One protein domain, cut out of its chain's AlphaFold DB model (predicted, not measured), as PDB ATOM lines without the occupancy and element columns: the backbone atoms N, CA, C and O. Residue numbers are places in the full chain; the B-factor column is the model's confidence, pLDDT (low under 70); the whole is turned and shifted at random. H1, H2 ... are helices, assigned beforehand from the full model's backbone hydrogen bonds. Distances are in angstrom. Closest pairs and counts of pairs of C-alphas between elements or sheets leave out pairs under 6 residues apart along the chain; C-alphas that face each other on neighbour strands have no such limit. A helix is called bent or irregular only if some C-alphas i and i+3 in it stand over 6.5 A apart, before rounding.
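What this domain is: This is residues 60 to 120 of the 136 residues of an uncharacterized protein of Nitrosospira multiformis (UniProt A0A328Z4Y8). One long helix, H2, makes the length of this domain; at its first end the short helix H1 folds back beside it as a helical hairpin, and at its other end H3 turns off at a right angle, meeting H2 at a corner. The stretch of H2 between these two ends, residues 83 to 95, stands free, and so do residues 112 to 120, of which 112 to 119 belong to H3; the model is open, with few contacts. The printed part has 61 residues with three named helices, in the order H1, H2, H3, and no named strand; the class is all helix. The whole is extended, with a radius of gyration of the C-alphas of 19.6 A, and the C-alphas span 56 by 25 by 12 A along their three main axes.

Where its parts are: H2 is the longest helix, residues 71 to 102, 45.7 A from first to last C-alpha. It begins with C-alpha 71 at (44.004, 2.661, -41.393) and ends with C-alpha 102 at (0.103, -9.956, -39.143). Before it comes H1, residues 60 to 68, 11.9 A long, with C-alpha 60 at (29.469, 5.708, -48.339). After it comes H3, residues 104 to 119, 22.0 A long, which ends with C-alpha 119 at (1.891, -25.819, -59.494).

How they stand to each other: H2 touches both other helices, each with a part of its length alone. With residues 73 to 81 it touches H1; the closest C-alphas of the two are those of Ala 65 and Ala 74, 4.8 A apart. H1 and H2 run opposite ways at a shallow tilt of 12 degrees and form a helical hairpin. With residues 99 to 101 alone H2 touches H3, and H3 touches H2 with residues 106 to 107 alone. H2 and H3 touch only at the corner by their link, and their closest C-alphas, those of Tyr 100 and Lys 107, are 4.9 A apart. Their lines are about perpendicular, at 90 degrees. H1 and H3 are apart. In H1, H2 and H3 every pair of O i and N i+4 is within hydrogen-bond range, and no helix is bent.

The domain as a whole: The outline is a rod, and the two C-alphas farthest apart are those of Asp 70 and His 120, at 56.8 A. Residues 112 to 120, of which 112 to 119 belong to H3, stand free. The link from H1 to H2, with 2 residues between them, is tight, and so is the link from H2 to H3, with 1 residue. The printed part has no cut. The mean pLDDT of the printed part is 93.6, and no printed residue is under 70.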
ATOM      1  N   LYS A  60      28.816   4.442 -47.995       94.31
ATOM      2  CA  LYS A  60      29.469   5.708 -48.339       94.31
ATOM      3  C   LYS A  60      30.436   6.186 -47.259       94.31
ATOM      4  O   LYS A  60      31.462   6.771 -47.595       94.31
ATOM      5  N   ALA A  61      30.124   5.976 -45.979       91.44
ATOM      6  CA  ALA A  61      30.990   6.423 -44.892       91.44
ATOM      7  C   ALA A  61      32.290   5.610 -44.878       91.44
ATOM      8  O   ALA A  61      33.378   6.183 -44.806       91.44
ATOM      9  N   TYR A  62      32.192   4.297 -45.079       92.81
ATOM     10  CA  TYR A  62      33.348   3.427 -45.211       92.81
ATOM     11  C   TYR A  62      34.153   3.712 -46.482       92.81
ATOM     12  O   TYR A  62      35.371   3.843 -46.387       92.81
ATOM     13  N   GLN A  63      33.514   3.905 -47.641       94.06
ATOM     14  CA  GLN A  63      34.209   4.331 -48.868       94.06
ATOM     15  C   GLN A  63      34.992   5.636 -48.656       94.06
ATOM     16  O   GLN A  63      36.156   5.743 -49.051       94.06
ATOM     17  N   ASN A  64      34.386   6.618 -47.981       94.81
ATOM     18  CA  ASN A  64      35.045   7.883 -47.667       94.81
ATOM     19  C   ASN A  64      36.235   7.693 -46.722       94.81
ATOM     20  O   ASN A  64      37.286   8.294 -46.949       94.81
ATOM     21  N   ALA A  65      36.089   6.852 -45.695       92.94
ATOM     22  CA  ALA A  65      37.162   6.538 -44.759       92.94
ATOM     23  C   ALA A  65      38.310   5.772 -45.438       92.94
ATOM     24  O   ALA A  65      39.476   6.042 -45.167       92.94
ATOM     25  N   GLN A  66      38.007   4.868 -46.374       91.62
ATOM     26  CA  GLN A  66      39.020   4.176 -47.176       91.62
ATOM     27  C   GLN A  66      39.828   5.139 -48.052       91.62
ATOM     28  O   GLN A  66      41.034   4.955 -48.199       91.62
ATOM     29  N   ALA A  67      39.175   6.139 -48.646       94.06
ATOM     30  CA  ALA A  67      39.824   7.072 -49.561       94.06
ATOM     31  C   ALA A  67      40.593   8.196 -48.847       94.06
ATOM     32  O   ALA A  67      41.585   8.682 -49.384       94.06
ATOM     33  N   ASN A  68      40.139   8.622 -47.663       94.00
ATOM     34  CA  ASN A  68      40.574   9.889 -47.062       94.00
ATOM     35  C   ASN A  68      41.042   9.782 -45.604       94.00
ATOM     36  O   ASN A  68      41.266  10.809 -44.966       94.00
ATOM     37  N   SER A  69      41.143   8.587 -45.023       90.88
ATOM     38  CA  SER A  69      41.544   8.419 -43.620       90.88
ATOM     39  C   SER A  69      42.684   7.424 -43.453       90.88
ATOM     40  O   SER A  69      42.995   6.633 -44.343       90.88
ATOM     41  N   ASP A  70      43.327   7.464 -42.287       93.94
ATOM     42  CA  ASP A  70      44.295   6.447 -41.903       93.94
ATOM     43  C   ASP A  70      43.617   5.087 -41.651       93.94
ATOM     44  O   ASP A  70      42.396   4.950 -41.515       93.94
ATOM     45  N   LYS A  71      44.449   4.047 -41.557       91.44
ATOM     46  CA  LYS A  71      44.004   2.661 -41.393       91.44
ATOM     47  C   LYS A  71      43.175   2.434 -40.123       91.44
ATOM     48  O   LYS A  71      42.308   1.560 -40.134       91.44
ATOM     49  N   GLN A  72      43.449   3.150 -39.030       93.81
ATOM     50  CA  GLN A  72      42.706   2.972 -37.781       93.81
ATOM     51  C   GLN A  72      41.294   3.531 -37.921       93.81
ATOM     52  O   GLN A  72      40.334   2.829 -37.604       93.81
ATOM     53  N   ASN A  73      41.161   4.730 -38.487       89.25
ATOM     54  CA  ASN A  73      39.858   5.335 -38.749       89.25
ATOM     55  C   ASN A  73      39.037   4.530 -39.763       89.25
ATOM     56  O   ASN A  73      37.862   4.259 -39.521       89.25
ATOM     57  N   ALA A  74      39.657   4.059 -40.849       90.62
ATOM     58  CA  ALA A  74      38.980   3.194 -41.814       90.62
ATOM     59  C   ALA A  74      38.478   1.885 -41.176       90.62
ATOM     60  O   ALA A  74      37.394   1.411 -41.511       90.62
ATOM     61  N   LYS A  75      39.235   1.308 -40.231       91.56
ATOM     62  CA  LYS A  75      38.816   0.107 -39.496       91.56
ATOM     63  C   LYS A  75      37.659   0.390 -38.534       91.56
ATOM     64  O   LYS A  75      36.717  -0.390 -38.481       91.56
ATOM     65  N   LEU A  76      37.707   1.502 -37.804       93.00
ATOM     66  CA  LEU A  76      36.626   1.883 -36.896       93.00
ATOM     67  C   LEU A  76      35.313   2.106 -37.656       93.00
ATOM     68  O   LEU A  76      34.255   1.686 -37.194       93.00
ATOM     69  N   GLU A  77      35.377   2.725 -38.836       94.44
ATOM     70  CA  GLU A  77      34.192   2.918 -39.670       94.44
ATOM     71  C   GLU A  77      33.678   1.596 -40.254       94.44
ATOM     72  O   GLU A  77      32.479   1.328 -40.199       94.44
ATOM     73  N   HIS A  78      34.580   0.722 -40.712       92.94
ATOM     74  CA  HIS A  78      34.231  -0.636 -41.138       92.94
ATOM     75  C   HIS A  78      33.447  -1.403 -40.064       92.94
ATOM     76  O   HIS A  78      32.434  -2.024 -40.377       92.94
ATOM     77  N   ASP A  79      33.888  -1.358 -38.805       93.56
ATOM     78  CA  ASP A  79      33.262  -2.127 -37.725       93.56
ATOM     79  C   ASP A  79      31.826  -1.645 -37.438       93.56
ATOM     80  O   ASP A  79      30.927  -2.461 -37.208       93.56
ATOM     81  N   LYS A  80      31.567  -0.333 -37.544       95.44
ATOM     82  CA  LYS A  80      30.201   0.217 -37.464       95.44
ATOM     83  C   LYS A  80      29.330  -0.264 -38.618       95.44
ATOM     84  O   LYS A  80      28.186  -0.668 -38.399       95.44
ATOM     85  N   VAL A  81      29.865  -0.219 -39.838       95.25
ATOM     86  CA  VAL A  81      29.152  -0.648 -41.046       95.25
ATOM     87  C   VAL A  81      28.821  -2.128 -40.977       95.25
ATOM     88  O   VAL A  81      27.687  -2.503 -41.259       95.25
ATOM     89  N   LEU A  82      29.763  -2.961 -40.537       95.00
ATOM     90  CA  LEU A  82      29.546  -4.392 -40.376       95.00
ATOM     91  C   LEU A  82      28.384  -4.677 -39.418       95.00
ATOM     92  O   LEU A  82      27.490  -5.451 -39.760       95.00
ATOM     93  N   ASN A  83      28.356  -4.019 -38.255       95.19
ATOM     94  CA  ASN A  83      27.254  -4.159 -37.305       95.19
ATOM     95  C   ASN A  83      25.909  -3.756 -37.929       95.19
ATOM     96  O   ASN A  83      24.931  -4.496 -37.838       95.19
ATOM     97  N   ARG A  84      25.862  -2.610 -38.620       95.56
ATOM     98  CA  ARG A  84      24.632  -2.133 -39.266       95.56
ATOM     99  C   ARG A  84      24.147  -3.094 -40.354       95.56
ATOM    100  O   ARG A  84      22.971  -3.431 -40.365       95.56
ATOM    101  N   VAL A  85      25.045  -3.586 -41.208       95.12
ATOM    102  CA  VAL A  85      24.719  -4.546 -42.276       95.12
ATOM    103  C   VAL A  85      24.102  -5.823 -41.705       95.12
ATOM    104  O   VAL A  85      23.098  -6.302 -42.223       95.12
ATOM    105  N   VAL A  86      24.668  -6.374 -40.627       93.38
ATOM    106  CA  VAL A  86      24.117  -7.581 -39.989       93.38
ATOM    107  C   VAL A  86      22.727  -7.317 -39.402       93.38
ATOM    108  O   VAL A  86      21.830  -8.145 -39.568       93.38
ATOM    109  N   LEU A  87      22.520  -6.165 -38.759       94.75
ATOM    110  CA  LEU A  87      21.213  -5.782 -38.213       94.75
ATOM    111  C   LEU A  87      20.163  -5.564 -39.310       94.75
ATOM    112  O   LEU A  87      19.039  -6.039 -39.166       94.75
ATOM    113  N   GLU A  88      20.523  -4.906 -40.413       94.25
ATOM    114  CA  GLU A  88      19.646  -4.707 -41.575       94.25
ATOM    115  C   GLU A  88      19.197  -6.051 -42.171       94.25
ATOM    116  O   GLU A  88      18.005  -6.254 -42.389       94.25
ATOM    117  N   LEU A  89      20.119  -7.011 -42.335       93.06
ATOM    118  CA  LEU A  89      19.787  -8.358 -42.819       93.06
ATOM    119  C   LEU A  89      18.729  -9.044 -41.948       93.06
ATOM    120  O   LEU A  89      17.799  -9.660 -42.471       93.06
ATOM    121  N   ILE A  90      18.859  -8.951 -40.623       93.06
ATOM    122  CA  ILE A  90      17.894  -9.544 -39.685       93.06
ATOM    123  C   ILE A  90      16.571  -8.772 -39.712       93.06
ATOM    124  O   ILE A  90      15.506  -9.393 -39.679       93.06
ATOM    125  N   SER A  91      16.627  -7.441 -39.793       95.00
ATOM    126  CA  SER A  91      15.447  -6.579 -39.856       95.00
ATOM    127  C   SER A  91      14.581  -6.904 -41.073       95.00
ATOM    128  O   SER A  91      13.382  -7.111 -40.910       95.00
ATOM    129  N   ASP A  92      15.177  -7.045 -42.262       92.00
ATOM    130  CA  ASP A  92      14.455  -7.378 -43.499       92.00
ATOM    131  C   ASP A  92      13.701  -8.716 -43.375       92.00
ATOM    132  O   ASP A  92      12.525  -8.828 -43.731       92.00
ATOM    133  N   HIS A  93      14.355  -9.742 -42.819       93.06
ATOM    134  CA  HIS A  93      13.737 -11.057 -42.614       93.06
ATOM    135  C   HIS A  93      12.652 -11.028 -41.531       93.06
ATOM    136  O   HIS A  93      11.640 -11.723 -41.646       93.06
ATOM    137  N   THR A  94      12.851 -10.227 -40.484       96.25
ATOM    138  CA  THR A  94      11.867 -10.056 -39.410       96.25
ATOM    139  C   THR A  94      10.624  -9.340 -39.925       96.25
ATOM    140  O   THR A  94       9.511  -9.770 -39.631       96.25
ATOM    141  N   GLU A  95      10.790  -8.304 -40.747       96.88
ATOM    142  CA  GLU A  95       9.673  -7.595 -41.372       96.88
ATOM    143  C   GLU A  95       8.913  -8.503 -42.347       96.88
ATOM    144  O   GLU A  95       7.685  -8.533 -42.312       96.88
ATOM    145  N   LEU A  96       9.607  -9.328 -43.144       96.62
ATOM    146  CA  LEU A  96       8.955 -10.345 -43.979       96.62
ATOM    147  C   LEU A  96       8.087 -11.297 -43.141       96.62
ATOM    148  O   LEU A  96       6.932 -11.556 -43.486       96.62
ATOM    149  N   PHE A  97       8.632 -11.814 -42.036       96.88
ATOM    150  CA  PHE A  97       7.893 -12.700 -41.137       96.88
ATOM    151  C   PHE A  97       6.688 -12.000 -40.495       96.88
ATOM    152  O   PHE A  97       5.602 -12.582 -40.421       96.88
ATOM    153  N   LYS A  98       6.859 -10.746 -40.072       97.38
ATOM    154  CA  LYS A  98       5.790  -9.916 -39.518       97.38
ATOM    155  C   LYS A  98       4.675  -9.696 -40.537       97.38
ATOM    156  O   LYS A  98       3.527  -9.972 -40.222       97.38
ATOM    157  N   GLN A  99       4.985  -9.288 -41.770       97.56
ATOM    158  CA  GLN A  99       3.972  -9.127 -42.823       97.56
ATOM    159  C   GLN A  99       3.258 -10.450 -43.125       97.56
ATOM    160  O   GLN A  99       2.041 -10.481 -43.271       97.56
ATOM    161  N   TYR A 100       3.983 -11.567 -43.165       97.00
ATOM    162  CA  TYR A 100       3.362 -12.880 -43.356       97.00
ATOM    163  C   TYR A 100       2.403 -13.267 -42.217       97.00
ATOM    164  O   TYR A 100       1.384 -13.916 -42.462       97.00
ATOM    165  N   SER A 101       2.721 -12.879 -40.984       96.12
ATOM    166  CA  SER A 101       1.947 -13.242 -39.793       96.12
ATOM    167  C   SER A 101       0.761 -12.305 -39.558       96.12
ATOM    168  O   SER A 101      -0.360 -12.772 -39.355       96.12
ATOM    169  N   ASP A 102       1.001 -10.998 -39.648       97.12
ATOM    170  CA  ASP A 102       0.103  -9.956 -39.143       97.12
ATOM    171  C   ASP A 102      -0.714  -9.279 -40.250       97.12
ATOM    172  O   ASP A 102      -1.674  -8.567 -39.958       97.12
ATOM    173  N   ASN A 103      -0.362  -9.482 -41.526       96.75
ATOM    174  CA  ASN A 103      -1.050  -8.881 -42.667       96.75
ATOM    175  C   ASN A 103      -1.761  -9.967 -43.506       96.75
ATOM    176  O   ASN A 103      -1.150 -10.575 -44.392       96.75
ATOM    177  N   PRO A 104      -3.073 -10.205 -43.282       94.94
ATOM    178  CA  PRO A 104      -3.832 -11.236 -43.992       94.94
ATOM    179  C   PRO A 104      -3.822 -11.072 -45.516       94.94
ATOM    180  O   PRO A 104      -3.822 -12.068 -46.241       94.94
ATOM    181  N   ASN A 105      -3.780  -9.827 -46.005       95.00
ATOM    182  CA  ASN A 105      -3.720  -9.541 -47.437       95.00
ATOM    183  C   ASN A 105      -2.382  -9.998 -48.025       95.00
ATOM    184  O   ASN A 105      -2.366 -10.678 -49.051       95.00
ATOM    185  N   PHE A 106      -1.271  -9.672 -47.357       95.44
ATOM    186  CA  PHE A 106       0.057 -10.118 -47.774       95.44
ATOM    187  C   PHE A 106       0.179 -11.642 -47.718       95.44
ATOM    188  O   PHE A 106       0.626 -12.257 -48.685       95.44
ATOM    189  N   LYS A 107      -0.286 -12.269 -46.631       95.81
ATOM    190  CA  LYS A 107      -0.278 -13.728 -46.478       95.81
ATOM    191  C   LYS A 107      -1.024 -14.437 -47.607       95.81
ATOM    192  O   LYS A 107      -0.491 -15.386 -48.185       95.81
ATOM    193  N   ARG A 108      -2.241 -13.978 -47.928       95.00
ATOM    194  CA  ARG A 108      -3.046 -14.541 -49.021       95.00
ATOM    195  C   ARG A 108      -2.328 -14.394 -50.356       95.00
ATOM    196  O   ARG A 108      -2.134 -15.384 -51.047       95.00
ATOM    197  N   TRP A 109      -1.878 -13.181 -50.672       94.94
ATOM    198  CA  TRP A 109      -1.177 -12.916 -51.925       94.94
ATOM    199  C   TRP A 109       0.090 -13.768 -52.079       94.94
ATOM    200  O   TRP A 109       0.294 -14.362 -53.135       94.94
ATOM    201  N   LEU A 110       0.915 -13.877 -51.029       94.88
ATOM    202  CA  LEU A 110       2.141 -14.674 -51.065       94.88
ATOM    203  C   LEU A 110       1.838 -16.168 -51.250       94.88
ATOM    204  O   LEU A 110       2.528 -16.836 -52.014       94.88
ATOM    205  N   THR A 111       0.797 -16.674 -50.581       93.50
ATOM    206  CA  THR A 111       0.354 -18.072 -50.708       93.50
ATOM    207  C   THR A 111      -0.091 -18.378 -52.136       93.50
ATOM    208  O   THR A 111       0.428 -19.316 -52.739       93.50
ATOM    209  N   ASP A 112      -0.996 -17.563 -52.684       92.69
ATOM    210  CA  ASP A 112      -1.540 -17.744 -54.035       92.69
ATOM    211  C   ASP A 112      -0.413 -17.652 -55.082       92.69
ATOM    212  O   ASP A 112      -0.269 -18.527 -55.930       92.69
ATOM    213  N   MET A 113       0.469 -16.651 -54.963       92.81
ATOM    214  CA  MET A 113       1.580 -16.441 -55.897       92.81
ATOM    215  C   MET A 113       2.582 -17.603 -55.902       92.81
ATOM    216  O   MET A 113       2.989 -18.061 -56.975       92.81
ATOM    217  N   VAL A 114       2.988 -18.093 -54.724       93.44
ATOM    218  CA  VAL A 114       3.929 -19.222 -54.618       93.44
ATOM    219  C   VAL A 114       3.284 -20.509 -55.132       93.44
ATOM    220  O   VAL A 114       3.948 -21.284 -55.826       93.44
ATOM    221  N   PHE A 115       1.999 -20.731 -54.837       92.06
ATOM    222  CA  PHE A 115       1.265 -21.889 -55.336       92.06
ATOM    223  C   PHE A 115       1.176 -21.871 -56.864       92.06
ATOM    224  O   PHE A 115       1.618 -22.821 -57.507       92.06
ATOM    225  N   ASP A 116       0.710 -20.772 -57.455       90.12
ATOM    226  CA  ASP A 116       0.583 -20.639 -58.908       90.12
ATOM    227  C   ASP A 116       1.928 -20.846 -59.613       90.12
ATOM    228  O   ASP A 116       2.011 -21.588 -60.591       90.12
ATOM    229  N   SER A 117       3.008 -20.275 -59.069       87.69
ATOM    230  CA  SER A 117       4.353 -20.382 -59.649       87.69
ATOM    231  C   SER A 117       4.923 -21.803 -59.633       87.69
ATOM    232  O   SER A 117       5.755 -22.142 -60.476       87.69
ATOM    233  N   THR A 118       4.522 -22.631 -58.665       89.81
ATOM    234  CA  THR A 118       5.092 -23.976 -58.458       89.81
ATOM    235  C   THR A 118       4.187 -25.097 -58.954       89.81
ATOM    236  O   THR A 118       4.686 -26.168 -59.298       89.81
ATOM    237  N   TYR A 119       2.881 -24.851 -59.036       87.44
ATOM    238  CA  TYR A 119       1.891 -25.819 -59.494       87.44
ATOM    239  C   TYR A 119       1.498 -25.613 -60.969       87.44
ATOM    240  O   TYR A 119       1.283 -26.590 -61.684       87.44
ATOM    241  N   HIS A 120       1.480 -24.367 -61.460       79.69
ATOM    242  CA  HIS A 120       1.155 -24.019 -62.849       79.69
ATOM    243  C   HIS A 120       2.284 -23.191 -63.500       79.69
ATOM    244  O   HIS A 120       2.176 -21.966 -63.611       79.69
TER     245      HIS A 120